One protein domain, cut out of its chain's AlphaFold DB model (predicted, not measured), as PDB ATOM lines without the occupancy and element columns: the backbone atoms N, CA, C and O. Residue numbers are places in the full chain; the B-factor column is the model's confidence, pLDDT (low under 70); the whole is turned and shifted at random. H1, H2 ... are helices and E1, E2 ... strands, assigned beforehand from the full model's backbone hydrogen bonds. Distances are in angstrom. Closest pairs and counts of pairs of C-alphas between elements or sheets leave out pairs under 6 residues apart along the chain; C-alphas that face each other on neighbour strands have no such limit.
ATOM      1  N   GLY A 567     114.354  98.542  -3.733       87.31
ATOM      2  CA  GLY A 567     114.949  99.188  -2.558       87.31
ATOM      3  C   GLY A 567     115.569  98.212  -1.550       87.31
ATOM      4  O   GLY A 567     116.097  98.647  -0.527       87.31
ATOM      5  N   THR A 568     115.529  96.910  -1.833       90.19
ATOM      6  CA  THR A 568     116.227  95.856  -1.087       90.19
ATOM      7  C   THR A 568     116.981  94.944  -2.060       90.19
ATOM      8  O   THR A 568     116.958  95.172  -3.269       90.19
ATOM      9  N   PHE A 569     117.707  93.943  -1.558       92.06
ATOM     10  CA  PHE A 569     118.388  92.970  -2.413       92.06
ATOM     11  C   PHE A 569     117.383  92.195  -3.278       92.06
ATOM     12  O   PHE A 569     116.366  91.728  -2.770       92.06
ATOM     13  N   ALA A 570     117.667  92.028  -4.571       94.12
ATOM     14  CA  ALA A 570     116.837  91.284  -5.524       94.12
ATOM     15  C   ALA A 570     117.037  89.764  -5.367       94.12
ATOM     16  O   ALA A 570     117.413  89.077  -6.313       94.12
ATOM     17  N   SER A 571     116.872  89.244  -4.145       90.56
ATOM     18  CA  SER A 571     117.271  87.882  -3.754       90.56
ATOM     19  C   SER A 571     116.387  86.768  -4.296       90.56
ATOM     20  O   SER A 571     116.883  85.660  -4.458       90.56
ATOM     21  N   ALA A 572     115.102  87.051  -4.510       92.62
ATOM     22  CA  ALA A 572     114.116  86.073  -4.951       92.62
ATOM     23  C   ALA A 572     114.127  85.939  -6.475       92.62
ATOM     24  O   ALA A 572     114.077  86.956  -7.172       92.62
ATOM     25  N   ALA A 573     114.117  84.714  -6.996       93.50
ATOM     26  CA  ALA A 573     113.804  84.470  -8.400       93.50
ATOM     27  C   ALA A 573     112.379  84.971  -8.718       93.50
ATOM     28  O   ALA A 573     111.455  84.695  -7.942       93.50
ATOM     29  N   PRO A 574     112.186  85.717  -9.822       96.88
ATOM     30  CA  PRO A 574     110.881  86.257 -10.179       96.88
ATOM     31  C   PRO A 574     109.972  85.182 -10.795       96.88
ATOM     32  O   PRO A 574     110.452  84.145 -11.257       96.88
ATOM     33  N   ALA A 575     108.669  85.458 -10.857       97.12
ATOM     34  CA  ALA A 575     107.694  84.603 -11.537       97.12
ATOM     35  C   ALA A 575     107.062  85.321 -12.733       97.12
ATOM     36  O   ALA A 575     106.623  86.465 -12.610       97.12
ATOM     37  N   PHE A 576     106.991  84.624 -13.867       95.62
ATOM     38  CA  PHE A 576     106.173  85.017 -15.009       95.62
ATOM     39  C   PHE A 576     104.801  84.352 -14.896       95.62
ATOM     40  O   PHE A 576     104.720  83.164 -14.589       95.62
ATOM     41  N   SER A 577     103.748  85.123 -15.123       93.25
ATOM     42  CA  SER A 577     102.343  84.704 -15.042       93.25
ATOM     43  C   SER A 577     101.585  85.274 -16.231       93.25
ATOM     44  O   SER A 577     101.940  86.352 -16.716       93.25
ATOM     45  N   VAL A 578     100.537  84.592 -16.682       89.31
ATOM     46  CA  VAL A 578      99.700  85.072 -17.788       89.31
ATOM     47  C   VAL A 578      98.272  85.236 -17.318       89.31
ATOM     48  O   VAL A 578      97.784  84.415 -16.551       89.31
ATOM     49  N   HIS A 579      97.629  86.305 -17.773       80.56
ATOM     50  CA  HIS A 579      96.248  86.626 -17.447       80.56
ATOM     51  C   HIS A 579      95.472  87.025 -18.680       80.56
ATOM     52  O   HIS A 579      96.004  87.671 -19.587       80.56
ATOM     53  N   ARG A 580      94.182  86.707 -18.671       75.50
ATOM     54  CA  ARG A 580      93.233  87.285 -19.612       75.50
ATOM     55  C   ARG A 580      92.482  88.415 -18.919       75.50
ATOM     56  O   ARG A 580      91.821  88.208 -17.908       75.50
ATOM     57  N   GLU A 581      92.576  89.622 -19.460       69.00
ATOM     58  CA  GLU A 581      91.802  90.753 -18.945       69.00
ATOM     59  C   GLU A 581      90.427  90.850 -19.626       69.00
ATOM     60  O   GLU A 581      90.130  90.178 -20.619       69.00
ATOM     61  N   ALA A 582      89.557  91.723 -19.104       63.34
ATOM     62  CA  ALA A 582      88.209  91.955 -19.637       63.34
ATOM     63  C   ALA A 582      88.181  92.420 -21.105       63.34
ATOM     64  O   ALA A 582      87.141  92.332 -21.762       63.34
ATOM     65  N   ASP A 583      89.303  92.914 -21.628       61.59
ATOM     66  CA  ASP A 583      89.453  93.291 -23.032       61.59
ATOM     67  C   ASP A 583      89.699  92.087 -23.969       61.59
ATOM     68  O   ASP A 583      89.719  92.247 -25.195       61.59
ATOM     69  N   GLY A 584      89.837  90.882 -23.402       66.00
ATOM     70  CA  GLY A 584      90.080  89.623 -24.097       66.00
ATOM     71  C   GLY A 584      91.539  89.390 -24.497       66.00
ATOM     72  O   GLY A 584      91.823  88.344 -25.094       66.00
ATOM     73  N   LYS A 585      92.451  90.324 -24.196       74.50
ATOM     74  CA  LYS A 585      93.885  90.190 -24.472       74.50
ATOM     75  C   LYS A 585      94.589  89.397 -23.382       74.50
ATOM     76  O   LYS A 585      94.129  89.311 -22.245       74.50
ATOM     77  N   LEU A 586      95.712  88.808 -23.777       81.88
ATOM     78  CA  LEU A 586      96.649  88.165 -22.873       81.88
ATOM     79  C   LEU A 586      97.631  89.210 -22.347       81.88
ATOM     80  O   LEU A 586      98.246  89.934 -23.130       81.88
ATOM     81  N   HIS A 587      97.780  89.252 -21.032       86.50
ATOM     82  CA  HIS A 587      98.740  90.075 -20.320       86.50
ATOM     83  C   HIS A 587      99.793  89.164 -19.705       86.50
ATOM     84  O   HIS A 587      99.483  88.284 -18.903       86.50
ATOM     85  N   PHE A 588     101.046  89.376 -20.100       93.06
ATOM     86  CA  PHE A 588     102.186  88.663 -19.542       93.06
ATOM     87  C   PHE A 588     102.770  89.514 -18.424       93.06
ATOM     88  O   PHE A 588     103.321  90.592 -18.660       93.06
ATOM     89  N   LEU A 589     102.625  89.026 -17.199       94.00
ATOM     90  CA  LEU A 589     102.994  89.735 -15.988       94.00
ATOM     91  C   LEU A 589     104.281  89.156 -15.396       94.00
ATOM     92  O   LEU A 589     104.505  87.945 -15.402       94.00
ATOM     93  N   LEU A 590     105.105  90.034 -14.838       96.69
ATOM     94  CA  LEU A 590     106.290  89.697 -14.061       96.69
ATOM     95  C   LEU A 590     106.064  90.084 -12.600       96.69
ATOM     96  O   LEU A 590     105.868  91.258 -12.284       96.69
ATOM     97  N   THR A 591     106.154  89.108 -11.704       97.19
ATOM     98  CA  THR A 591     106.007  89.305 -10.260       97.19
ATOM     99  C   THR A 591     107.363  89.223  -9.563       97.19
ATOM    100  O   THR A 591     108.129  88.280  -9.776       97.19
ATOM    101  N   VAL A 592     107.656  90.208  -8.706       97.12
ATOM    102  CA  VAL A 592     108.879  90.274  -7.885       97.12
ATOM    103  C   VAL A 592     108.546  90.577  -6.423       97.12
ATOM    104  O   VAL A 592     107.587  91.291  -6.120       97.12
ATOM    105  N   GLY A 593     109.369  90.074  -5.501       95.06
ATOM    106  CA  GLY A 593     109.215  90.289  -4.059       95.06
ATOM    107  C   GLY A 593     110.303  91.166  -3.451       95.06
ATOM    108  O   GLY A 593     111.403  91.295  -3.985       95.06
ATOM    109  N   SER A 594     110.015  91.754  -2.291       94.06
ATOM    110  CA  SER A 594     111.033  92.406  -1.465       94.06
ATOM    111  C   SER A 594     112.017  91.369  -0.931       94.06
ATOM    112  O   SER A 594     111.578  90.405  -0.303       94.06
ATOM    113  N   GLY A 595     113.318  91.590  -1.101       92.50
ATOM    114  CA  GLY A 595     114.364  90.792  -0.458       92.50
ATOM    115  C   GLY A 595     114.934  91.431   0.821       92.50
ATOM    116  O   GLY A 595     114.375  92.409   1.333       92.50
ATOM    117  N   PRO A 596     116.040  90.884   1.355       89.31
ATOM    118  CA  PRO A 596     116.710  91.377   2.556       89.31
ATOM    119  C   PRO A 596     117.430  92.714   2.307       89.31
ATOM    120  O   PRO A 596     117.663  93.105   1.168       89.31
ATOM    121  N   ALA A 597     117.827  93.415   3.367       80.31
ATOM    122  CA  ALA A 597     118.591  94.661   3.301       80.31
ATOM    123  C   ALA A 597     119.877  94.600   4.138       80.31
ATOM    124  O   ALA A 597     120.021  93.777   5.043       80.31
ATOM    125  N   ASP A 598     120.812  95.507   3.842       68.06
ATOM    126  CA  ASP A 598     122.023  95.714   4.642       68.06
ATOM    127  C   ASP A 598     121.691  96.588   5.868       68.06
ATOM    128  O   ASP A 598     121.774  97.816   5.834       68.06
ATOM    129  N   ASN A 599     121.254  95.955   6.960       53.50
ATOM    130  CA  ASN A 599     120.862  96.624   8.207       53.50
ATOM    131  C   ASN A 599     122.070  97.078   9.066       53.50
ATOM    132  O   ASN A 599     122.115  96.804  10.265       53.50
ATOM    133  N   GLY A 600     123.028  97.817   8.491       46.69
ATOM    134  CA  GLY A 600     123.897  98.703   9.285       46.69
ATOM    135  C   GLY A 600     125.404  98.633   9.070       46.69
ATOM    136  O   GLY A 600     126.121  99.356   9.766       46.69
ATOM    137  N   GLY A 601     125.916  97.847   8.119       39.78
ATOM    138  CA  GLY A 601     127.349  97.852   7.820       39.78
ATOM    139  C   GLY A 601     128.261  97.641   9.054       39.78
ATOM    140  O   GLY A 601     127.825  97.155  10.096       39.78
ATOM    141  N   PRO A 602     129.553  98.001   8.975       32.50
ATOM    142  CA  PRO A 602     130.569  97.655   9.983       32.50
ATOM    143  C   PRO A 602     130.403  98.282  11.380       32.50
ATOM    144  O   PRO A 602     131.224  98.009  12.251       32.50
ATOM    145  N   ASN A 603     129.403  99.146  11.588       35.94
ATOM    146  CA  ASN A 603     129.237  99.932  12.818       35.94
ATOM    147  C   ASN A 603     127.994  99.543  13.643       35.94
ATOM    148  O   ASN A 603     127.708 100.205  14.639       35.94
ATOM    149  N   GLY A 604     127.247  98.503  13.253       39.44
ATOM    150  CA  GLY A 604     126.269  97.857  14.134       39.44
ATOM    151  C   GLY A 604     126.976  96.911  15.111       39.44
ATOM    152  O   GLY A 604     127.916  96.231  14.715       39.44
ATOM    153  N   ASP A 605     126.542  96.870  16.373       39.69
ATOM    154  CA  ASP A 605     127.192  96.227  17.538       39.69
ATOM    155  C   ASP A 605     127.405  94.688  17.485       39.69
ATOM    156  O   ASP A 605     127.465  94.015  18.515       39.69
ATOM    157  N   SER A 606     127.551  94.068  16.317       40.06
ATOM    158  CA  SER A 606     127.990  92.678  16.148       40.06
ATOM    159  C   SER A 606     128.550  92.504  14.738       40.06
ATOM    160  O   SER A 606     127.862  92.801  13.771       40.06
ATOM    161  N   GLY A 607     129.787  92.018  14.603       38.28
ATOM    162  CA  GLY A 607     130.515  91.874  13.331       38.28
ATOM    163  C   GLY A 607     129.953  90.877  12.301       38.28
ATOM    164  O   GLY A 607     130.720  90.398  11.474       38.28
ATOM    165  N   ASP A 608     128.654  90.584  12.319       47.31
ATOM    166  CA  ASP A 608     127.961  89.742  11.345       47.31
ATOM    167  C   ASP A 608     126.952  90.612  10.585       47.31
ATOM    168  O   ASP A 608     125.981  91.066  11.184       47.31
ATOM    169  N   LYS A 609     127.156  90.850   9.280       54.25
ATOM    170  CA  LYS A 609     126.159  91.503   8.408       54.25
ATOM    171  C   LYS A 609     124.969  90.541   8.233       54.25
ATOM    172  O   LYS A 609     125.107  89.572   7.481       54.25
ATOM    173  N   PRO A 610     123.822  90.716   8.914       61.16
ATOM    174  CA  PRO A 610     122.753  89.736   8.838       61.16
ATOM    175  C   PRO A 610     121.930  89.986   7.571       61.16
ATOM    176  O   PRO A 610     121.302  91.035   7.439       61.16
ATOM    177  N   VAL A 611     121.893  89.009   6.657       81.88
ATOM    178  CA  VAL A 611     120.948  88.986   5.526       81.88
ATOM    179  C   VAL A 611     119.530  88.869   6.103       81.88
ATOM    180  O   VAL A 611     119.070  87.775   6.441       81.88
ATOM    181  N   SER A 612     118.878  90.012   6.310       84.94
ATOM    182  CA  SER A 612     117.645  90.164   7.094       84.94
ATOM    183  C   SER A 612     116.689  91.137   6.412       84.94
ATOM    184  O   SER A 612     117.129  92.020   5.680       84.94
ATOM    185  N   ALA A 613     115.381  91.002   6.638       87.62
ATOM    186  CA  ALA A 613     114.424  92.011   6.183       87.62
ATOM    187  C   ALA A 613     114.730  93.366   6.852       87.62
ATOM    188  O   ALA A 613     115.212  93.385   7.992       87.62
ATOM    189  N   PRO A 614     114.426  94.511   6.224       84.06
ATOM    190  CA  PRO A 614     114.397  95.771   6.953       84.06
ATOM    191  C   PRO A 614     113.393  95.681   8.117       84.06
ATOM    192  O   PRO A 614     112.232  95.310   7.919       84.06
ATOM    193  N   TYR A 615     113.832  96.002   9.336       82.50
ATOM    194  CA  TYR A 615     112.938  96.019  10.498       82.50
ATOM    195  C   TYR A 615     111.851  97.084  10.346       82.50
ATOM    196  O   TYR A 615     112.057  98.106   9.694       82.50
ATOM    197  N   ASP A 616     110.699  96.834  10.963       82.06
ATOM    198  CA  ASP A 616     109.510  97.688  10.929       82.06
ATOM    199  C   ASP A 616     108.923  97.869   9.515       82.06
ATOM    200  O   ASP A 616     108.089  98.742   9.276       82.06
ATOM    201  N   THR A 617     109.320  97.008   8.570       85.50
ATOM    202  CA  THR A 617     108.750  96.941   7.219       85.50
ATOM    203  C   THR A 617     108.040  95.616   6.999       85.50
ATOM    204  O   THR A 617     108.372  94.610   7.621       85.50
ATOM    205  N   LYS A 618     107.025  95.609   6.135       92.06
ATOM    206  CA  LYS A 618     106.331  94.387   5.722       92.06
ATOM    207  C   LYS A 618     106.941  93.823   4.449       92.06
ATOM    208  O   LYS A 618     107.514  94.579   3.663       92.06
ATOM    209  N   LEU A 619     106.753  92.523   4.238       94.25
ATOM    210  CA  LEU A 619     106.986  91.884   2.948       94.25
ATOM    211  C   LEU A 619     106.128  92.566   1.882       94.25
ATOM    212  O   LEU A 619     104.934  92.796   2.091       94.25
ATOM    213  N   LYS A 620     106.753  92.866   0.743       95.25
ATOM    214  CA  LYS A 620     106.128  93.547  -0.392       95.25
ATOM    215  C   LYS A 620     106.229  92.699  -1.647       95.25
ATOM    216  O   LYS A 620     107.221  91.996  -1.838       95.25
ATOM    217  N   VAL A 621     105.223  92.815  -2.504       96.62
ATOM    218  CA  VAL A 621     105.200  92.204  -3.837       96.62
ATOM    219  C   VAL A 621     104.775  93.252  -4.859       96.62
ATOM    220  O   VAL A 621     103.881  94.058  -4.594       96.62
ATOM    221  N   TRP A 622     105.424  93.242  -6.017       96.38
ATOM    222  CA  TRP A 622     105.114  94.107  -7.150       96.38
ATOM    223  C   TRP A 622     104.880  93.267  -8.396       96.38
ATOM    224  O   TRP A 622     105.591  92.287  -8.623       96.38
ATOM    225  N   VAL A 623     103.911  93.686  -9.203       95.38
ATOM    226  CA  VAL A 623     103.549  93.046 -10.470       95.38
ATOM    227  C   VAL A 623     103.724  94.063 -11.587       95.38
ATOM    228  O   VAL A 623     103.253  95.193 -11.463       95.38
ATOM    229  N   TYR A 624     104.401  93.670 -12.658       94.56
ATOM    230  CA  TYR A 624     104.699  94.498 -13.826       94.56
ATOM    231  C   TYR A 624     104.075  93.871 -15.064       94.56
ATOM    232  O   TYR A 624     104.193  92.664 -15.247       94.56
ATOM    233  N   ASP A 625     103.465  94.677 -15.927       92.44
ATOM    234  CA  ASP A 625     103.069  94.229 -17.260       92.44
ATOM    235  C   ASP A 625     104.263  94.371 -18.214       92.44
ATOM    236  O   ASP A 625     104.841  95.452 -18.378       92.44
ATOM    237  N   LEU A 626     104.672  93.265 -18.832       93.88
ATOM    238  CA  LEU A 626     105.807  93.257 -19.748       93.88
ATOM    239  C   LEU A 626     105.529  94.055 -21.032       93.88
ATOM    240  O   LEU A 626     106.461  94.643 -21.586       93.88
ATOM    241  N   ALA A 627     104.279  94.138 -21.495       90.62
ATOM    242  CA  ALA A 627     103.913  94.956 -22.652       90.62
ATOM    243  C   ALA A 627     104.100  96.459 -22.365       90.62
ATOM    244  O   ALA A 627     104.552  97.217 -23.235       90.62
ATOM    245  N   ASP A 628     103.853  96.892 -21.126       89.19
ATOM    246  CA  ASP A 628     104.147  98.257 -20.679       89.19
ATOM    247  C   ASP A 628     105.656  98.526 -20.661       89.19
ATOM    248  O   ASP A 628     106.100  99.591 -21.106       89.19
ATOM    249  N   MET A 629     106.473  97.555 -20.238       89.81
ATOM    250  CA  MET A 629     107.936  97.679 -20.291       89.81
ATOM    251  C   MET A 629     108.453  97.768 -21.734       89.81
ATOM    252  O   MET A 629     109.376  98.535 -22.015       89.81
ATOM    253  N   VAL A 630     107.851  97.040 -22.679       90.00
ATOM    254  CA  VAL A 630     108.202  97.131 -24.107       90.00
ATOM    255  C   VAL A 630     107.841  98.502 -24.680       90.00
ATOM    256  O   VAL A 630     108.677  99.127 -25.339       90.00
ATOM    257  N   SER A 631     106.622  98.979 -24.424       85.75
ATOM    258  CA  SER A 631     106.077 100.190 -25.053       85.75
ATOM    259  C   SER A 631     106.604 101.495 -24.447       85.75
ATOM    260  O   SER A 631     106.831 102.464 -25.174       85.75
ATOM    261  N   SER A 632     106.818 101.528 -23.129       77.06
ATOM    262  CA  SER A 632     107.174 102.744 -22.389       77.06
ATOM    263  C   SER A 632     108.596 102.743 -21.830       77.06
ATOM    264  O   SER A 632     109.068 103.797 -21.396       77.06
ATOM    265  N   LYS A 633     109.282 101.583 -21.827       74.25
ATOM    266  CA  LYS A 633     110.587 101.379 -21.158       74.25
ATOM    267  C   LYS A 633     110.570 101.847 -19.694       74.25
ATOM    268  O   LYS A 633     111.580 102.306 -19.157       74.25
ATOM    269  N   SER A 634     109.394 101.771 -19.071       70.69
ATOM    270  CA  SER A 634     109.135 102.147 -17.686       70.69
ATOM    271  C   SER A 634     109.042 100.898 -16.821       70.69
ATOM    272  O   SER A 634     108.328  99.959 -17.154       70.69
ATOM    273  N   SER A 635     109.711 100.918 -15.671       82.25
ATOM    274  CA  SER A 635     109.591  99.896 -14.625       82.25
ATOM    275  C   SER A 635     108.524 100.312 -13.606       82.25
ATOM    276  O   SER A 635     108.805 100.404 -12.412       82.25
ATOM    277  N   THR A 636     107.320 100.660 -14.070       89.44
ATOM    278  CA  THR A 636     106.198 101.012 -13.181       89.44
ATOM    279  C   THR A 636     105.320  99.780 -12.962       89.44
ATOM    280  O   THR A 636     104.895  99.180 -13.946       89.44
ATOM    281  N   PRO A 637     105.042  99.383 -11.709       93.31
ATOM    282  CA  PRO A 637     104.208  98.221 -11.437       93.31
ATOM    283  C   PRO A 637     102.725  98.515 -11.699       93.31
ATOM    284  O   PRO A 637     102.224  99.574 -11.316       93.31
ATOM    285  N   VAL A 638     102.014  97.543 -12.272       91.38
ATOM    286  CA  VAL A 638     100.549  97.551 -12.426       91.38
ATOM    287  C   VAL A 638      99.830  97.184 -11.124       91.38
ATOM    288  O   VAL A 638      98.709  97.630 -10.894       91.38
ATOM    289  N   ALA A 639     100.497  96.458 -10.218       91.94
ATOM    290  CA  ALA A 639     100.020  96.219  -8.855       91.94
ATOM    291  C   ALA A 639     101.158  96.306  -7.829       91.94
ATOM    292  O   ALA A 639     102.279  95.856  -8.067       91.94
ATOM    293  N   SER A 640     100.869  96.895  -6.664       94.25
ATOM    294  CA  SER A 640     101.826  97.086  -5.565       94.25
ATOM    295  C   SER A 640     101.211  96.669  -4.230       94.25
ATOM    296  O   SER A 640     100.416  97.402  -3.643       94.25
ATOM    297  N   LEU A 641     101.609  95.507  -3.715       93.50
ATOM    298  CA  LEU A 641     101.126  94.940  -2.456       93.50
ATOM    299  C   LEU A 641     102.146  95.216  -1.347       93.50
ATOM    300  O   LEU A 641     102.955  94.358  -1.002       93.50
ATOM    301  N   VAL A 642     102.155  96.450  -0.831       87.31
ATOM    302  CA  VAL A 642     103.239  96.951   0.043       87.31
ATOM    303  C   VAL A 642     102.944  96.914   1.548       87.31
ATOM    304  O   VAL A 642     103.881  96.991   2.339       87.31
ATOM    305  N   ASP A 643     101.674  96.770   1.943       84.50
ATOM    306  CA  ASP A 643     101.232  96.834   3.349       84.50
ATOM    307  C   ASP A 643     100.432  95.601   3.816       84.50
ATOM    308  O   ASP A 643      99.914  95.574   4.939       84.50
ATOM    309  N   THR A 644     100.332  94.567   2.980       86.31
ATOM    310  CA  THR A 644      99.491  93.377   3.217       86.31
ATOM    311  C   THR A 644     100.273  92.142   3.661       86.31
ATOM    312  O   THR A 644      99.682  91.246   4.258       86.31
ATOM    313  N   GLY A 645     101.588  92.097   3.425       89.00
ATOM    314  CA  GLY A 645     102.442  90.981   3.832       89.00
ATOM    315  C   GLY A 645     102.771  90.946   5.335       89.00
ATOM    316  O   GLY A 645     102.451  91.885   6.081       89.00
ATOM    317  N   PRO A 646     103.433  89.871   5.801       92.31
ATOM    318  CA  PRO A 646     103.907  89.763   7.178       92.31
ATOM    319  C   PRO A 646     104.986  90.812   7.491       92.31
ATOM    320  O   PRO A 646     105.746  91.236   6.618       92.31
ATOM    321  N   ALA A 647     105.024  91.266   8.745       92.19
ATOM    322  CA  ALA A 647     106.003  92.242   9.218       92.19
ATOM    323  C   ALA A 647     107.384  91.607   9.424       92.19
ATOM    324  O   ALA A 647     107.488  90.470   9.869       92.19
ATOM    325  N   ASN A 648     108.433  92.392   9.192       90.44
ATOM    326  CA  ASN A 648     109.839  92.007   9.283       90.44
ATOM    327  C   ASN A 648     110.192  90.811   8.395       90.44
ATOM    328  O   ASN A 648     111.006  89.972   8.786       90.44
ATOM    329  N   SER A 649     109.582  90.732   7.214       93.38
ATOM    330  CA  SER A 649     109.717  89.579   6.331       93.38
ATOM    331  C   SER A 649     110.149  89.972   4.926       93.38
ATOM    332  O   SER A 649     109.856  91.068   4.452       93.38
ATOM    333  N   PHE A 650     110.823  89.048   4.249       94.62
ATOM    334  CA  PHE A 650     111.184  89.146   2.839       94.62
ATOM    335  C   PHE A 650     110.809  87.855   2.095       94.62
ATOM    336  O   PHE A 650     110.604  86.812   2.724       94.62
ATOM    337  N   ALA A 651     110.668  87.940   0.773       96.56
ATOM    338  CA  ALA A 651     110.234  86.838  -0.080       96.56
ATOM    339  C   ALA A 651     111.408  85.933  -0.496       96.56
ATOM    340  O   ALA A 651     112.512  86.412  -0.764       96.56
ATOM    341  N   GLY A 652     111.148  84.628  -0.552       95.38
ATOM    342  CA  GLY A 652     111.954  83.639  -1.267       95.38
ATOM    343  C   GLY A 652     111.558  83.553  -2.742       95.38
ATOM    344  O   GLY A 652     110.753  84.350  -3.226       95.38
ATOM    345  N   ASP A 653     112.127  82.583  -3.451       95.44
ATOM    346  CA  ASP A 653     111.899  82.404  -4.888       95.44
ATOM    347  C   ASP A 653     110.427  82.093  -5.222       95.44
ATOM    348  O   ASP A 653     109.726  81.409  -4.468       95.44
ATOM    349  N   MET A 654     109.971  82.588  -6.376       96.56
ATOM    350  CA  MET A 654     108.560  82.590  -6.774       96.56
ATOM    351  C   MET A 654     108.254  81.622  -7.928       96.56
ATOM    352  O   MET A 654     109.104  81.358  -8.780       96.56
ATOM    353  N   ILE A 655     107.018  81.118  -7.987       95.81
ATOM    354  CA  ILE A 655     106.484  80.317  -9.100       95.81
ATOM    355  C   ILE A 655     105.028  80.689  -9.392       95.81
ATOM    356  O   ILE A 655     104.245  80.811  -8.456       95.81
ATOM    357  N   SER A 656     104.667  80.852 -10.668       94.81
ATOM    358  CA  SER A 656     103.267  80.991 -11.098       94.81
ATOM    359  C   SER A 656     102.631  79.629 -11.362       94.81
ATOM    360  O   SER A 656     103.336  78.686 -11.728       94.81
ATOM    361  N   THR A 657     101.314  79.535 -11.209       91.31
ATOM    362  CA  THR A 657     100.529  78.323 -11.479       91.31
ATOM    363  C   THR A 657      99.312  78.637 -12.333       91.31
ATOM    364  O   THR A 657      98.610  79.592 -12.024       91.31
ATOM    365  N   ASP A 658      99.056  77.799 -13.334       87.50
ATOM    366  CA  ASP A 658      97.787  77.670 -14.062       87.50
ATOM    367  C   ASP A 658      97.398  76.183 -13.959       87.50
ATOM    368  O   ASP A 658      97.958  75.329 -14.651       87.50
ATOM    369  N   PHE A 659      96.591  75.839 -12.954       85.56
ATOM    370  CA  PHE A 659      96.237  74.457 -12.623       85.56
ATOM    371  C   PHE A 659      95.118  73.911 -13.511       85.56
ATOM    372  O   PHE A 659      95.072  72.699 -13.730       85.56
ATOM    373  N   ASP A 660      94.208  74.763 -13.985       80.00
ATOM    374  CA  ASP A 660      93.067  74.355 -14.812       80.00
ATOM    375  C   ASP A 660      93.324  74.511 -16.325       80.00
ATOM    376  O   ASP A 660      92.496  74.092 -17.138       80.00
ATOM    377  N   LEU A 661      94.506  75.021 -16.688       82.44
ATOM    378  CA  LEU A 661      95.005  75.208 -18.048       82.44
ATOM    379  C   LEU A 661      94.104  76.128 -18.881       82.44
ATOM    380  O   LEU A 661      93.857  75.877 -20.066       82.44
ATOM    381  N   ASN A 662      93.616  77.215 -18.279       77.38
ATOM    382  CA  ASN A 662      92.696  78.157 -18.925       77.38
ATOM    383  C   ASN A 662      93.373  79.411 -19.533       77.38
ATOM    384  O   ASN A 662      92.679  80.259 -20.114       77.38
ATOM    385  N   PHE A 663      94.711  79.503 -19.486       79.25
ATOM    386  CA  PHE A 663      95.524  80.657 -19.921       79.25
ATOM    387  C   PHE A 663      95.459  81.851 -18.949       79.25
ATOM    388  O   PHE A 663      95.707  82.997 -19.343       79.25
ATOM    389  N   SER A 664      95.106  81.598 -17.691       83.31
ATOM    390  CA  SER A 664      95.042  82.570 -16.605       83.31
ATOM    391  C   SER A 664      95.609  81.930 -15.345       83.31
ATOM    392  O   SER A 664      95.180  80.865 -14.931       83.31
ATOM    393  N   SER A 665      96.616  82.549 -14.736       88.56
ATOM    394  CA  SER A 665      97.310  81.956 -13.589       88.56
ATOM    395  C   SER A 665      96.534  82.137 -12.274       88.56
ATOM    396  O   SER A 665      96.289  83.267 -11.870       88.56
ATOM    397  N   GLU A 666      96.243  81.073 -11.516       85.44
ATOM    398  CA  GLU A 666      95.575  81.168 -10.197       85.44
ATOM    399  C   GLU A 666      96.365  81.934  -9.146       85.44
ATOM    400  O   GLU A 666      95.799  82.570  -8.243       85.44
ATOM    401  N   GLY A 667      97.687  81.878  -9.227       89.75
ATOM    402  CA  GLY A 667      98.505  82.601  -8.285       89.75
ATOM    403  C   GLY A 667      99.992  82.422  -8.468       89.75
ATOM    404  O   GLY A 667     100.476  81.569  -9.209       89.75
ATOM    405  N   VAL A 668     100.719  83.237  -7.709       95.81
ATOM    406  CA  VAL A 668     102.171  83.143  -7.576       95.81
ATOM    407  C   VAL A 668     102.510  82.699  -6.159       95.81
ATOM    408  O   VAL A 668     102.278  83.444  -5.207       95.81
ATOM    409  N   TYR A 669     103.076  81.504  -6.006       97.50
ATOM    410  CA  TYR A 669     103.483  80.928  -4.723       97.50
ATOM    411  C   TYR A 669     104.947  81.224  -4.416       97.50
ATOM    412  O   TYR A 669     105.804  81.164  -5.300       97.50
ATOM    413  N   PHE A 670     105.249  81.516  -3.151       97.88
ATOM    414  CA  PHE A 670     106.608  81.807  -2.698       97.88
ATOM    415  C   PHE A 670     106.777  81.624  -1.187       97.88
ATOM    416  O   PHE A 670     105.840  81.772  -0.398       97.88
ATOM    417  N   GLY A 671     108.000  81.302  -0.769       97.12
ATOM    418  CA  GLY A 671     108.369  81.248   0.642       97.12
ATOM    419  C   GLY A 671     108.539  82.633   1.267       97.12
ATOM    420  O   GLY A 671     108.824  83.609   0.579       97.12
ATOM    421  N   ALA A 672     108.407  82.733   2.587       96.50
ATOM    422  CA  ALA A 672     108.742  83.933   3.345       96.50
ATOM    423  C   ALA A 672     109.781  83.629   4.426       96.50
ATOM    424  O   ALA A 672     109.732  82.594   5.098       96.50
ATOM    425  N   VAL A 673     110.682  84.585   4.642       95.19
ATOM    426  CA  VAL A 673     111.647  84.591   5.745       95.19
ATOM    427  C   VAL A 673     111.340  85.777   6.640       95.19
ATOM    428  O   VAL A 673     111.324  86.910   6.172       95.19
ATOM    429  N   THR A 674     111.116  85.523   7.924       93.62
ATOM    430  CA  THR A 674     110.761  86.532   8.925       93.62
ATOM    431  C   THR A 674     111.876  86.664   9.944       93.62
ATOM    432  O   THR A 674     112.366  85.661  10.476       93.62
ATOM    433  N   ASN A 675     112.301  87.900  10.198       89.94
ATOM    434  CA  ASN A 675     113.350  88.187  11.161       89.94
ATOM    435  C   ASN A 675     112.930  87.758  12.573       89.94
ATOM    436  O   ASN A 675     111.759  87.896  12.939       89.94
ATOM    437  N   PRO A 676     113.895  87.338  13.402       85.88
ATOM    438  CA  PRO A 676     113.677  87.299  14.837       85.88
ATOM    439  C   PRO A 676     113.386  88.696  15.404       85.88
ATOM    440  O   PRO A 676     113.654  89.721  14.774       85.88
ATOM    441  N   ASP A 677     112.877  88.738  16.635       80.19
ATOM    442  CA  ASP A 677     112.727  89.984  17.387       80.19
ATOM    443  C   ASP A 677     114.086  90.699  17.520       80.19
ATOM    444  O   ASP A 677     115.074  90.112  17.967       80.19
ATOM    445  N   LYS A 678     114.118  91.988  17.156       75.81
ATOM    446  CA  LYS A 678     115.300  92.866  17.189       75.81
ATOM    447  C   LYS A 678     115.990  92.911  18.560       75.81
ATOM    448  O   LYS A 678     117.173  93.232  18.637       75.81
ATOM    449  N   SER A 679     115.255  92.652  19.640       72.62
ATOM    450  CA  SER A 679     115.765  92.656  21.016       72.62
ATOM    451  C   SER A 679     116.535  91.388  21.402       72.62
ATOM    452  O   SER A 679     117.221  91.378  22.427       72.62
ATOM    453  N   VAL A 680     116.444  90.328  20.595       70.06
ATOM    454  CA  VAL A 680     117.104  89.047  20.852       70.06
ATOM    455  C   VAL A 680     118.471  89.027  20.172       70.06
ATOM    456  O   VAL A 680     118.621  89.381  19.006       70.06
ATOM    457  N   GLU A 681     119.489  88.577  20.904       67.19
ATOM    458  CA  GLU A 681     120.818  88.329  20.347       67.19
ATOM    459  C   GLU A 681     120.725  87.372  19.146       67.19
ATOM    460  O   GLU A 681     120.209  86.263  19.282       67.19
ATOM    461  N   VAL A 682     121.272  87.766  17.989       62.41
ATOM    462  CA  VAL A 682     121.138  87.031  16.713       62.41
ATOM    463  C   VAL A 682     121.554  85.560  16.832       62.41
ATOM    464  O   VAL A 682     120.890  84.691  16.279       62.41
ATOM    465  N   LYS A 683     122.595  85.244  17.616       66.44
ATOM    466  CA  LYS A 683     123.054  83.857  17.828       66.44
ATOM    467  C   LYS A 683     122.069  82.981  18.605       66.44
ATOM    468  O   LYS A 683     122.145  81.757  18.513       66.44
ATOM    469  N   LYS A 684     121.161  83.592  19.367       74.25
ATOM    470  CA  LYS A 684     120.129  82.921  20.172       74.25
ATOM    471  C   LYS A 684     118.749  82.966  19.524       74.25
ATOM    472  O   LYS A 684     117.809  82.415  20.088       74.25
ATOM    473  N   ALA A 685     118.623  83.622  18.376       81.62
ATOM    474  CA  ALA A 685     117.355  83.824  17.709       81.62
ATOM    475  C   ALA A 685     117.256  82.961  16.448       81.62
ATOM    476  O   ALA A 685     118.257  82.681  15.790       81.62
ATOM    477  N   THR A 686     116.037  82.556  16.109       88.56
ATOM    478  CA  THR A 686     115.737  81.827  14.877       88.56
ATOM    479  C   THR A 686     114.863  82.678  13.974       88.56
ATOM    480  O   THR A 686     113.905  83.299  14.437       88.56
ATOM    481  N   TYR A 687     115.159  82.662  12.684       92.00
ATOM    482  CA  TYR A 687     114.243  83.116  11.655       92.00
ATOM    483  C   TYR A 687     113.039  82.171  11.591       92.00
ATOM    484  O   TYR A 687     113.160  80.961  11.798       92.00
ATOM    485  N   THR A 688     111.876  82.734  11.295       94.25
ATOM    486  CA  THR A 688     110.631  81.989  11.070       94.25
ATOM    487  C   THR A 688     110.127  82.260   9.655       94.25
ATOM    488  O   THR A 688     110.815  82.902   8.854       94.25
ATOM    489  N   GLY A 689     108.949  81.753   9.305       94.88
ATOM    490  CA  GLY A 689     108.437  81.895   7.952       94.88
ATOM    491  C   GLY A 689     107.221  81.034   7.666       94.88
ATOM    492  O   GLY A 689     106.472  80.628   8.560       94.88
ATOM    493  N   GLY A 690     107.015  80.807   6.379       95.00
ATOM    494  CA  GLY A 690     105.906  80.036   5.849       95.00
ATOM    495  C   GLY A 690     105.799  80.201   4.344       95.00
ATOM    496  O   GLY A 690     106.581  80.931   3.734       95.00
ATOM    497  N   LEU A 691     104.813  79.539   3.758       96.38
ATOM    498  CA  LEU A 691     104.470  79.674   2.351       96.38
ATOM    499  C   LEU A 691     103.348  80.705   2.189       96.38
ATOM    500  O   LEU A 691     102.378  80.714   2.954       96.38
ATOM    501  N   TRP A 692     103.485  81.564   1.190       95.94
ATOM    502  CA  TRP A 692     102.533  82.605   0.821       95.94
ATOM    503  C   TRP A 692     102.170  82.476  -0.655       95.94
ATOM    504  O   TRP A 692     102.914  81.884  -1.439       95.94
ATOM    505  N   LYS A 693     101.026  83.046  -1.026       93.88
ATOM    506  CA  LYS A 693     100.637  83.227  -2.419       93.88
ATOM    507  C   LYS A 693     100.176  84.651  -2.686       93.88
ATOM    508  O   LYS A 693      99.541  85.278  -1.834       93.88
ATOM    509  N   LEU A 694     100.481  85.144  -3.877       94.06
ATOM    510  CA  LEU A 694      99.701  86.182  -4.527       94.06
ATOM    511  C   LEU A 694      98.485  85.485  -5.133       94.06
ATOM    512  O   LEU A 694      98.614  84.785  -6.129       94.06
ATOM    513  N   ASP A 695      97.340  85.620  -4.480       89.12
ATOM    514  CA  ASP A 695      96.060  85.171  -5.012       89.12
ATOM    515  C   ASP A 695      95.638  86.169  -6.090       89.12
ATOM    516  O   ASP A 695      95.413  87.352  -5.795       89.12
ATOM    517  N   MET A 696      95.599  85.693  -7.332       85.50
ATOM    518  CA  MET A 696      95.318  86.515  -8.506       85.50
ATOM    519  C   MET A 696      93.820  86.571  -8.820       85.50
ATOM    520  O   MET A 696      93.412  87.214  -9.785       85.50
ATOM    521  N   ASN A 697      92.994  85.979  -7.946       70.69
ATOM    522  CA  ASN A 697      91.541  86.023  -8.015       70.69
ATOM    523  C   ASN A 697      91.005  85.558  -9.381       70.69
ATOM    524  O   ASN A 697      89.984  86.074  -9.843       70.69
ATOM    525  N   THR A 698      91.697  84.603 -10.014       65.56
ATOM    526  CA  THR A 698      91.169  83.901 -11.181       65.56
ATOM    527  C   THR A 698      90.077  82.958 -10.691       65.56
ATOM    528  O   THR A 698      90.232  82.245  -9.694       65.56
ATOM    529  N   GLY A 699      88.898  83.046 -11.296       52.59
ATOM    530  CA  GLY A 699      87.730  82.296 -10.833       52.59
ATOM    531  C   GLY A 699      86.450  83.114 -10.835       52.59
ATOM    532  O   GLY A 699      85.902  83.476  -9.791       52.59
ATOM    533  N   GLY A 700      85.909  83.337 -12.032       46.41
ATOM    534  CA  GLY A 700      84.468  83.498 -12.181       46.41
ATOM    535  C   GLY A 700      83.747  82.228 -11.713       46.41
ATOM    536  O   GLY A 700      84.287  81.127 -11.778       46.41
ATOM    537  N   THR A 701      82.516  82.370 -11.228       49.91
ATOM    538  CA  THR A 701      81.631  81.249 -10.877       49.91
ATOM    539  C   THR A 701      81.703  80.119 -11.916       49.91
ATOM    540  O   THR A 701      81.552  80.368 -13.112       49.91
ATOM    541  N   ALA A 702      81.918  78.879 -11.483       48.47
ATOM    542  CA  ALA A 702      81.708  77.707 -12.328       48.47
ATOM    543  C   ALA A 702      80.214  77.338 -12.326       48.47
ATOM    544  O   ALA A 702      79.516  77.593 -11.337       48.47
ATOM    545  N   ASP A 703      79.696  76.773 -13.417       49.34
ATOM    546  CA  ASP A 703      78.382  76.132 -13.387       49.34
ATOM    547  C   ASP A 703      78.473  74.792 -12.643       49.34
ATOM    548  O   ASP A 703      79.540  74.359 -12.205       49.34
ATOM    549  N   ALA A 704      77.328  74.134 -12.458       41.50
ATOM    550  CA  ALA A 704      77.262  72.837 -11.785       41.50
ATOM    551  C   ALA A 704      78.049  71.726 -12.513       41.50
ATOM    552  O   ALA A 704      78.285  70.677 -11.916       41.50
ATOM    553  N   ASP A 705      78.461  71.966 -13.762       44.41
ATOM    554  CA  ASP A 705      79.234  71.050 -14.598       44.41
ATOM    555  C   ASP A 705      80.733  71.426 -14.636       44.41
ATOM    556  O   ASP A 705      81.510  70.791 -15.346       44.41
ATOM    557  N   GLY A 706      81.157  72.433 -13.857       41.34
ATOM    558  CA  GLY A 706      82.553  72.862 -13.742       41.34
ATOM    559  C   GLY A 706      83.027  73.802 -14.851       41.34
ATOM    560  O   GLY A 706      84.204  74.156 -14.874       41.34
ATOM    561  N   ASN A 707      82.146  74.244 -15.752       46.44
ATOM    562  CA  ASN A 707      82.524  75.175 -16.812       46.44
ATOM    563  C   ASN A 707      82.557  76.605 -16.270       46.44
ATOM    564  O   ASN A 707      81.646  77.035 -15.556       46.44
ATOM    565  N   ALA A 708      83.568  77.379 -16.662       48.53
ATOM    566  CA  ALA A 708      83.624  78.805 -16.365       48.53
ATOM    567  C   ALA A 708      82.380  79.521 -16.935       48.53
ATOM    568  O   ALA A 708      82.149  79.532 -18.146       48.53
ATOM    569  N   THR A 709      81.553  80.127 -16.072       46.00
ATOM    570  CA  THR A 709      80.316  80.830 -16.501       46.00
ATOM    571  C   THR A 709      80.556  82.269 -16.952       46.00
ATOM    572  O   THR A 709      79.649  82.919 -17.476       46.00
ATOM    573  N   ALA A 710      81.779  82.761 -16.779       51.06
ATOM    574  CA  ALA A 710      82.270  84.029 -17.289       51.06
ATOM    575  C   ALA A 710      83.728  83.852 -17.728       51.06
ATOM    576  O   ALA A 710      84.425  82.991 -17.196       51.06
ATOM    577  N   ALA A 711      84.180  84.668 -18.687       51.12
ATOM    578  CA  ALA A 711      85.608  84.799 -18.947       51.12
ATOM    579  C   ALA A 711      86.292  85.194 -17.636       51.12
ATOM    580  O   ALA A 711      85.791  86.076 -16.932       51.12
ATOM    581  N   ASP A 712      87.396  84.533 -17.310       56.19
ATOM    582  CA  ASP A 712      88.225  84.973 -16.208       56.19
ATOM    583  C   ASP A 712      88.805  86.339 -16.582       56.19
ATOM    584  O   ASP A 712      89.535  86.465 -17.562       56.19
ATOM    585  N   THR A 713      88.341  87.384 -15.899       60.38
ATOM    586  CA  THR A 713      88.780  88.766 -16.100       60.38
ATOM    587  C   THR A 713      89.531  89.193 -14.851       60.38
ATOM    588  O   THR A 713      89.050  90.021 -14.072       60.38
ATOM    589  N   SER A 714      90.661  88.546 -14.606       64.25
ATOM    590  CA  SER A 714      91.531  88.864 -13.480       64.25
ATOM    591  C   SER A 714      92.169  90.235 -13.705       64.25
ATOM    592  O   SER A 714      92.848  90.447 -14.705       64.25
ATOM    593  N   ASP A 715      91.933  91.167 -12.784       75.81
ATOM    594  CA  ASP A 715      92.505  92.517 -12.788       75.81
ATOM    595  C   ASP A 715      93.601  92.584 -11.708       75.81
ATOM    596  O   ASP A 715      93.291  92.304 -10.540       75.81
ATOM    597  N   PRO A 716      94.848  92.988 -12.038       84.31
ATOM    598  CA  PRO A 716      95.931  93.145 -11.065       84.31
ATOM    599  C   PRO A 716      95.581  93.992  -9.834       84.31
ATOM    600  O   PRO A 716      96.155  93.792  -8.760       84.31
ATOM    601  N   SER A 717      94.611  94.905  -9.940       81.19
ATOM    602  CA  SER A 717      94.111  95.704  -8.816       81.19
ATOM    603  C   SER A 717      93.378  94.886  -7.740       81.19
ATOM    604  O   SER A 717      93.243  95.342  -6.601       81.19
ATOM    605  N   THR A 718      92.926  93.675  -8.076       81.31
ATOM    606  CA  THR A 718      92.183  92.766  -7.186       81.31
ATOM    607  C   THR A 718      93.066  91.736  -6.489       81.31
ATOM    608  O   THR A 718      92.601  91.046  -5.576       81.31
ATOM    609  N   PHE A 719      94.338  91.641  -6.884       88.62
ATOM    610  CA  PHE A 719      95.259  90.656  -6.337       88.62
ATOM    611  C   PHE A 719      95.505  90.899  -4.847       88.62
ATOM    612  O   PHE A 719      95.532  92.036  -4.362       88.62
ATOM    613  N   LYS A 720      95.725  89.819  -4.096       89.25
ATOM    614  CA  LYS A 720      95.931  89.886  -2.642       89.25
ATOM    615  C   LYS A 720      96.985  88.887  -2.181       89.25
ATOM    616  O   LYS A 720      97.078  87.777  -2.689       89.25
ATOM    617  N   LEU A 721      97.764  89.271  -1.171       92.69
ATOM    618  CA  LEU A 721      98.673  88.342  -0.501       92.69
ATOM    619  C   LEU A 721      97.906  87.501   0.517       92.69
ATOM    620  O   LEU A 721      97.203  88.045   1.370       92.69
ATOM    621  N   VAL A 722      98.075  86.184   0.442       91.69
ATOM    622  CA  VAL A 722      97.439  85.207   1.328       91.69
ATOM    623  C   VAL A 722      98.501  84.271   1.886       91.69
ATOM    624  O   VAL A 722      99.355  83.772   1.153       91.69
ATOM    625  N   GLN A 723      98.453  84.020   3.192       92.62
ATOM    626  CA  GLN A 723      99.284  82.991   3.804       92.62
ATOM    627  C   GLN A 723      98.718  81.616   3.443       92.62
ATOM    628  O   GLN A 723      97.559  81.337   3.743       92.62
ATOM    629  N   VAL A 724      99.540  80.769   2.825       93.75
ATOM    630  CA  VAL A 724      99.171  79.383   2.513       93.75
ATOM    631  C   VAL A 724      99.353  78.523   3.755       93.75
ATOM    632  O   VAL A 724      98.414  77.874   4.186       93.75
ATOM    633  N   ILE A 725     100.538  78.564   4.371       94.81
ATOM    634  CA  ILE A 725     100.819  77.865   5.631       94.81
ATOM    635  C   ILE A 725     101.948  78.561   6.399       94.81
ATOM    636  O   ILE A 725     102.945  78.984   5.817       94.81
ATOM    637  N   GLY A 726     101.809  78.696   7.719       94.56
ATOM    638  CA  GLY A 726     102.904  79.096   8.611       94.56
ATOM    639  C   GLY A 726     103.683  77.874   9.082       94.56
ATOM    640  O   GLY A 726     103.074  76.927   9.569       94.56
ATOM    641  N   THR A 727     105.008  77.886   8.940       92.62
ATOM    642  CA  THR A 727     105.853  76.732   9.300       92.62
ATOM    643  C   THR A 727     106.727  76.972  10.522       92.62
ATOM    644  O   THR A 727     107.301  76.024  11.036       92.62
ATOM    645  N   ASP A 728     106.855  78.212  11.002       91.44
ATOM    646  CA  ASP A 728     107.835  78.614  12.026       91.44
ATOM    647  C   ASP A 728     109.305  78.379  11.618       91.44
ATOM    648  O   ASP A 728     110.215  78.493  12.439       91.44
ATOM    649  N   GLN A 729     109.564  78.102  10.339       95.62
ATOM    650  CA  GLN A 729     110.899  78.029   9.746       95.62
ATOM    651  C   GLN A 729     110.959  78.890   8.478       95.62
ATOM    652  O   GLN A 729     109.941  79.073   7.808       95.62
ATOM    653  N   PRO A 730     112.136  79.423   8.115       95.62
ATOM    654  CA  PRO A 730     112.283  80.176   6.878       95.62
ATOM    655  C   PRO A 730     112.068  79.270   5.660       95.62
ATOM    656  O   PRO A 730     112.582  78.151   5.618       95.62
ATOM    657  N   VAL A 731     111.360  79.775   4.650       97.44
ATOM    658  CA  VAL A 731     111.234  79.129   3.333       97.44
ATOM    659  C   VAL A 731     111.880  80.052   2.307       97.44
ATOM    660  O   VAL A 731     111.410  81.168   2.096       97.44
ATOM    661  N   THR A 732     112.993  79.611   1.721       94.44
ATOM    662  CA  THR A 732     113.792  80.411   0.770       94.44
ATOM    663  C   THR A 732     113.660  79.935  -0.672       94.44
ATOM    664  O   THR A 732     113.784  80.744  -1.587       94.44
ATOM    665  N   ILE A 733     113.399  78.642  -0.863       94.06
ATOM    666  CA  ILE A 733     113.407  77.987  -2.169       94.06
ATOM    667  C   ILE A 733     112.131  78.257  -2.963       94.06
ATOM    668  O   ILE A 733     111.073  78.529  -2.388       94.06
ATOM    669  N   ARG A 734     112.224  78.061  -4.280       94.44
ATOM    670  CA  ARG A 734     111.067  78.039  -5.177       94.44
ATOM    671  C   ARG A 734     110.233  76.788  -4.879       94.44
ATOM    672  O   ARG A 734     110.793  75.688  -4.946       94.44
ATOM    673  N   PRO A 735     108.932  76.916  -4.565       96.12
ATOM    674  CA  PRO A 735     108.056  75.761  -4.408       96.12
ATOM    675  C   PRO A 735     107.941  74.967  -5.714       96.12
ATOM    676  O   PRO A 735     108.000  75.533  -6.806       96.12
ATOM    677  N   THR A 736     107.747  73.659  -5.602       96.00
ATOM    678  CA  THR A 736     107.351  72.786  -6.717       96.00
ATOM    679  C   THR A 736     105.853  72.540  -6.647       96.00
ATOM    680  O   THR A 736     105.300  72.423  -5.558       96.00
ATOM    681  N   VAL A 737     105.185  72.480  -7.792       94.06
ATOM    682  CA  VAL A 737     103.721  72.402  -7.872       94.06
ATOM    683  C   VAL A 737     103.295  71.180  -8.676       94.06
ATOM    684  O   VAL A 737     104.026  70.746  -9.566       94.06
ATOM    685  N   ALA A 738     102.138  70.612  -8.347       92.94
ATOM    686  CA  ALA A 738     101.563  69.468  -9.052       92.94
ATOM    687  C   ALA A 738     100.049  69.380  -8.843       92.94
ATOM    688  O   ALA A 738      99.499  70.054  -7.974       92.94
ATOM    689  N   LEU A 739      99.399  68.482  -9.578       90.94
ATOM    690  CA  LEU A 739      98.059  67.993  -9.263       90.94
ATOM    691  C   LEU A 739      98.159  66.564  -8.734       90.94
ATOM    692  O   LEU A 739      98.962  65.776  -9.233       90.94
ATOM    693  N   ASP A 740      97.348  66.228  -7.734       89.19
ATOM    694  CA  ASP A 740      97.138  64.829  -7.361       89.19
ATOM    695  C   ASP A 740      96.162  64.123  -8.334       89.19
ATOM    696  O   ASP A 740      95.531  64.786  -9.164       89.19
ATOM    697  N   PRO A 741      95.977  62.787  -8.254       86.81
ATOM    698  CA  PRO A 741      95.086  62.062  -9.167       86.81
ATOM    699  C   PRO A 741      93.606  62.469  -9.074       86.81
ATOM    700  O   PRO A 741      92.813  62.075  -9.926       86.81
ATOM    701  N   THR A 742      93.218  63.223  -8.041       83.19
ATOM    702  CA  THR A 742      91.865  63.769  -7.863       83.19
ATOM    703  C   THR A 742      91.714  65.182  -8.434       83.19
ATOM    704  O   THR A 742      90.621  65.742  -8.376       83.19
ATOM    705  N   GLY A 743      92.786  65.760  -8.989       85.00
ATOM    706  CA  GLY A 743      92.820  67.136  -9.486       85.00
ATOM    707  C   GLY A 743      93.026  68.178  -8.384       85.00
ATOM    708  O   GLY A 743      92.768  69.358  -8.610       85.00
ATOM    709  N   ARG A 744      93.467  67.777  -7.184       88.25
ATOM    710  CA  ARG A 744      93.745  68.712  -6.085       88.25
ATOM    711  C   ARG A 744      95.139  69.341  -6.257       88.25
ATOM    712  O   ARG A 744      96.116  68.596  -6.382       88.25
ATOM    713  N   PRO A 745      95.255  70.684  -6.207       91.75
ATOM    714  CA  PRO A 745      96.537  71.384  -6.247       91.75
ATOM    715  C   PRO A 745      97.436  71.034  -5.065       91.75
ATOM    716  O   PRO A 745      97.036  71.181  -3.908       91.75
ATOM    717  N   MET A 746      98.661  70.614  -5.365       94.06
ATOM    718  CA  MET A 746      99.705  70.238  -4.418       94.06
ATOM    719  C   MET A 746     100.920  71.165  -4.555       94.06
ATOM    720  O   MET A 746     101.339  71.523  -5.655       94.06
ATOM    721  N   LEU A 747     101.505  71.520  -3.415       96.12
ATOM    722  CA  LEU A 747     102.635  72.426  -3.248       96.12
ATOM    723  C   LEU A 747     103.706  71.731  -2.404       96.12
ATOM    724  O   LEU A 747     103.451  71.320  -1.270       96.12
ATOM    725  N   PHE A 748     104.918  71.652  -2.932       97.75
ATOM    726  CA  PHE A 748     106.068  71.019  -2.298       97.75
ATOM    727  C   PHE A 748     107.154  72.048  -2.031       97.75
ATOM    728  O   PHE A 748     107.490  72.854  -2.900       97.75
ATOM    729  N   PHE A 749     107.682  72.042  -0.814       97.75
ATOM    730  CA  PHE A 749     108.762  72.940  -0.429       97.75
ATOM    731  C   PHE A 749     109.529  72.383   0.771       97.75
ATOM    732  O   PHE A 749     109.017  71.588   1.559       97.75
ATOM    733  N   GLY A 750     110.765  72.833   0.942       97.38
ATOM    734  CA  GLY A 750     111.575  72.552   2.117       97.38
ATOM    735  C   GLY A 750     111.914  73.819   2.891       97.38
ATOM    736  O   GLY A 750     111.889  74.924   2.346       97.38
ATOM    737  N   THR A 751     112.227  73.663   4.174       97.94
ATOM    738  CA  THR A 751     112.589  74.783   5.046       97.94
ATOM    739  C   THR A 751     114.098  74.888   5.233       97.94
ATOM    740  O   THR A 751     114.833  73.892   5.244       97.94
ATOM    741  N   GLY A 752     114.569  76.122   5.395       94.75
ATOM    742  CA  GLY A 752     115.975  76.416   5.605       94.75
ATOM    743  C   GLY A 752     116.437  77.733   4.998       94.75
ATOM    744  O   GLY A 752     115.826  78.303   4.092       94.75
ATOM    745  N   ARG A 753     117.579  78.198   5.504       90.06
ATOM    746  CA  ARG A 753     118.393  79.265   4.913       90.06
ATOM    747  C   ARG A 753     119.877  78.957   5.113       90.06
ATOM    748  O   ARG A 753     120.235  78.244   6.052       90.06
ATOM    749  N   SER A 754     120.719  79.484   4.232       87.25
ATOM    750  CA  SER A 754     122.184  79.355   4.271       87.25
ATOM    751  C   SER A 754     122.781  80.562   3.538       87.25
ATOM    752  O   SER A 754     123.166  80.479   2.374       87.25
ATOM    753  N   TYR A 755     122.712  81.731   4.189       80.38
ATOM    754  CA  TYR A 755     123.233  83.003   3.664       80.38
ATOM    755  C   TYR A 755     124.400  83.544   4.495       80.38
ATOM    756  O   TYR A 755     125.247  84.270   3.984       80.38
ATOM    757  N   THR A 756     124.408  83.255   5.796       77.62
ATOM    758  CA  THR A 756     125.368  83.802   6.759       77.62
ATOM    759  C   THR A 756     126.074  82.690   7.515       77.62
ATOM    760  O   THR A 756     125.540  81.595   7.669       77.62
ATOM    761  N   THR A 757     127.234  82.993   8.099       76.50
ATOM    762  CA  THR A 757     127.956  82.052   8.967       76.50
ATOM    763  C   THR A 757     127.082  81.520  10.102       76.50
ATOM    764  O   THR A 757     127.175  80.345  10.431       76.50
ATOM    765  N   ASN A 758     126.204  82.352  10.676       80.31
ATOM    766  CA  ASN A 758     125.292  81.922  11.736       80.31
ATOM    767  C   ASN A 758     124.245  80.925  11.233       80.31
ATOM    768  O   ASN A 758     123.814  80.084  12.015       80.31
ATOM    769  N   ASP A 759     123.852  80.980   9.959       84.94
ATOM    770  CA  ASP A 759     122.961  79.972   9.386       84.94
ATOM    771  C   ASP A 759     123.655  78.600   9.381       84.94
ATOM    772  O   ASP A 759     123.038  77.605   9.739       84.94
ATOM    773  N   ASP A 760     124.947  78.542   9.067       84.62
ATOM    774  CA  ASP A 760     125.693  77.286   8.902       84.62
ATOM    775  C   ASP A 760     126.518  76.872  10.142       84.62
ATOM    776  O   ASP A 760     127.264  75.888  10.104       84.62
ATOM    777  N   ASP A 761     126.412  77.614  11.249       82.38
ATOM    778  CA  ASP A 761     127.118  77.345  12.505       82.38
ATOM    779  C   ASP A 761     126.259  76.507  13.459       82.38
ATOM    780  O   ASP A 761     125.178  76.910  13.885       82.38
ATOM    781  N   GLY A 762     126.785  75.354  13.873       85.00
ATOM    782  CA  GLY A 762     126.127  74.480  14.840       85.00
ATOM    783  C   GLY A 762     126.079  75.059  16.256       85.00
ATOM    784  O   GLY A 762     125.389  74.511  17.106       85.00
ATOM    785  N   ALA A 763     126.797  76.149  16.540       85.12
ATOM    786  CA  ALA A 763     126.727  76.847  17.823       85.12
ATOM    787  C   ALA A 763     125.632  77.930  17.890       85.12
ATOM    788  O   ALA A 763     125.487  78.572  18.933       85.12
ATOM    789  N   SER A 764     124.882  78.167  16.808       86.94
ATOM    790  CA  SER A 764     123.789  79.142  16.785       86.94
ATOM    791  C   SER A 764     122.420  78.451  16.878       86.94
ATOM    792  O   SER A 764     122.235  77.314  16.433       86.94
ATOM    793  N   ALA A 765     121.428  79.150  17.439       88.62
ATOM    794  CA  ALA A 765     120.046  78.668  17.455       88.62
ATOM    795  C   ALA A 765     119.494  78.511  16.029       88.62
ATOM    796  O   ALA A 765     118.825  77.526  15.728       88.62
ATOM    797  N   GLN A 766     119.827  79.442  15.129       89.06
ATOM    798  CA  GLN A 766     119.425  79.370  13.726       89.06
ATOM    799  C   GLN A 766     120.016  78.151  13.014       89.06
ATOM    800  O   GLN A 766     119.303  77.432  12.316       89.06
ATOM    801  N   GLY A 767     121.310  77.898  13.190       90.31
ATOM    802  CA  GLY A 767     122.009  76.812  12.519       90.31
ATOM    803  C   GLY A 767     121.651  75.434  13.053       90.31
ATOM    804  O   GLY A 767     121.934  74.444  12.383       90.31
ATOM    805  N   THR A 768     120.976  75.362  14.201       94.06
ATOM    806  CA  THR A 768     120.486  74.119  14.815       94.06
ATOM    807  C   THR A 768     118.965  73.974  14.801       94.06
ATOM    808  O   THR A 768     118.451  72.943  15.236       94.06
TER     809      THR A 768
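What this domain is: This is residues 567 to 768 of the 994 residues of an uncharacterized protein of Rhodanobacter sp. Root627 (UniProt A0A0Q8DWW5). With little regular structure, three antiparallel sheets stack partly face to face in a flat slab: E5-E6-E7-E8 between E1-E2-E3-E4 and the hairpin E9-E10. The printed part has 202 residues, 79 in three named helices and ten strands (H1 between E3 and E4, H2 and H3 last), mostly strand; it is compact, radius of gyration of the C-alphas 18.8 A, spans 59 by 44 by 22 A.

Where its parts are: Find E1, 575 to 580, at (107.694, 84.603, -11.537); then E2, 586 to 593, E3, 621 to 625, H1, 626 to 632, E4, 639 to 641, E5, 649 to 657, 23.0 A, E6, 667 to 674, E7, 688 to 695, E8, 720 to 726, E9, 736 to 739, E10, 745 to 750, H2, 757 to 760, and H3, 765 to 768, ending at (120.486, 74.119, 14.815).

How they stand to each other: In the meander E5 to E8, each strand antiparallel to the one before, look at N 670 and O 692 of E6 and E7, 2.9 A. Its sheet faces E1 to E4 at 10.3 A. H1, its O i to N i+4 pairs within hydrogen-bond range, only grazes E1 to E4. H2 and H3, too short for such pairs, touch only at the corner, C-alphas 759 and 767 closest, 4.6 A.

The domain as a whole: The printed part has no cut. E2 to E3, E6 to E7 and E7 to E8 are long links; pLDDT is under 70 at 598 to 610 and 698 to 714, among others.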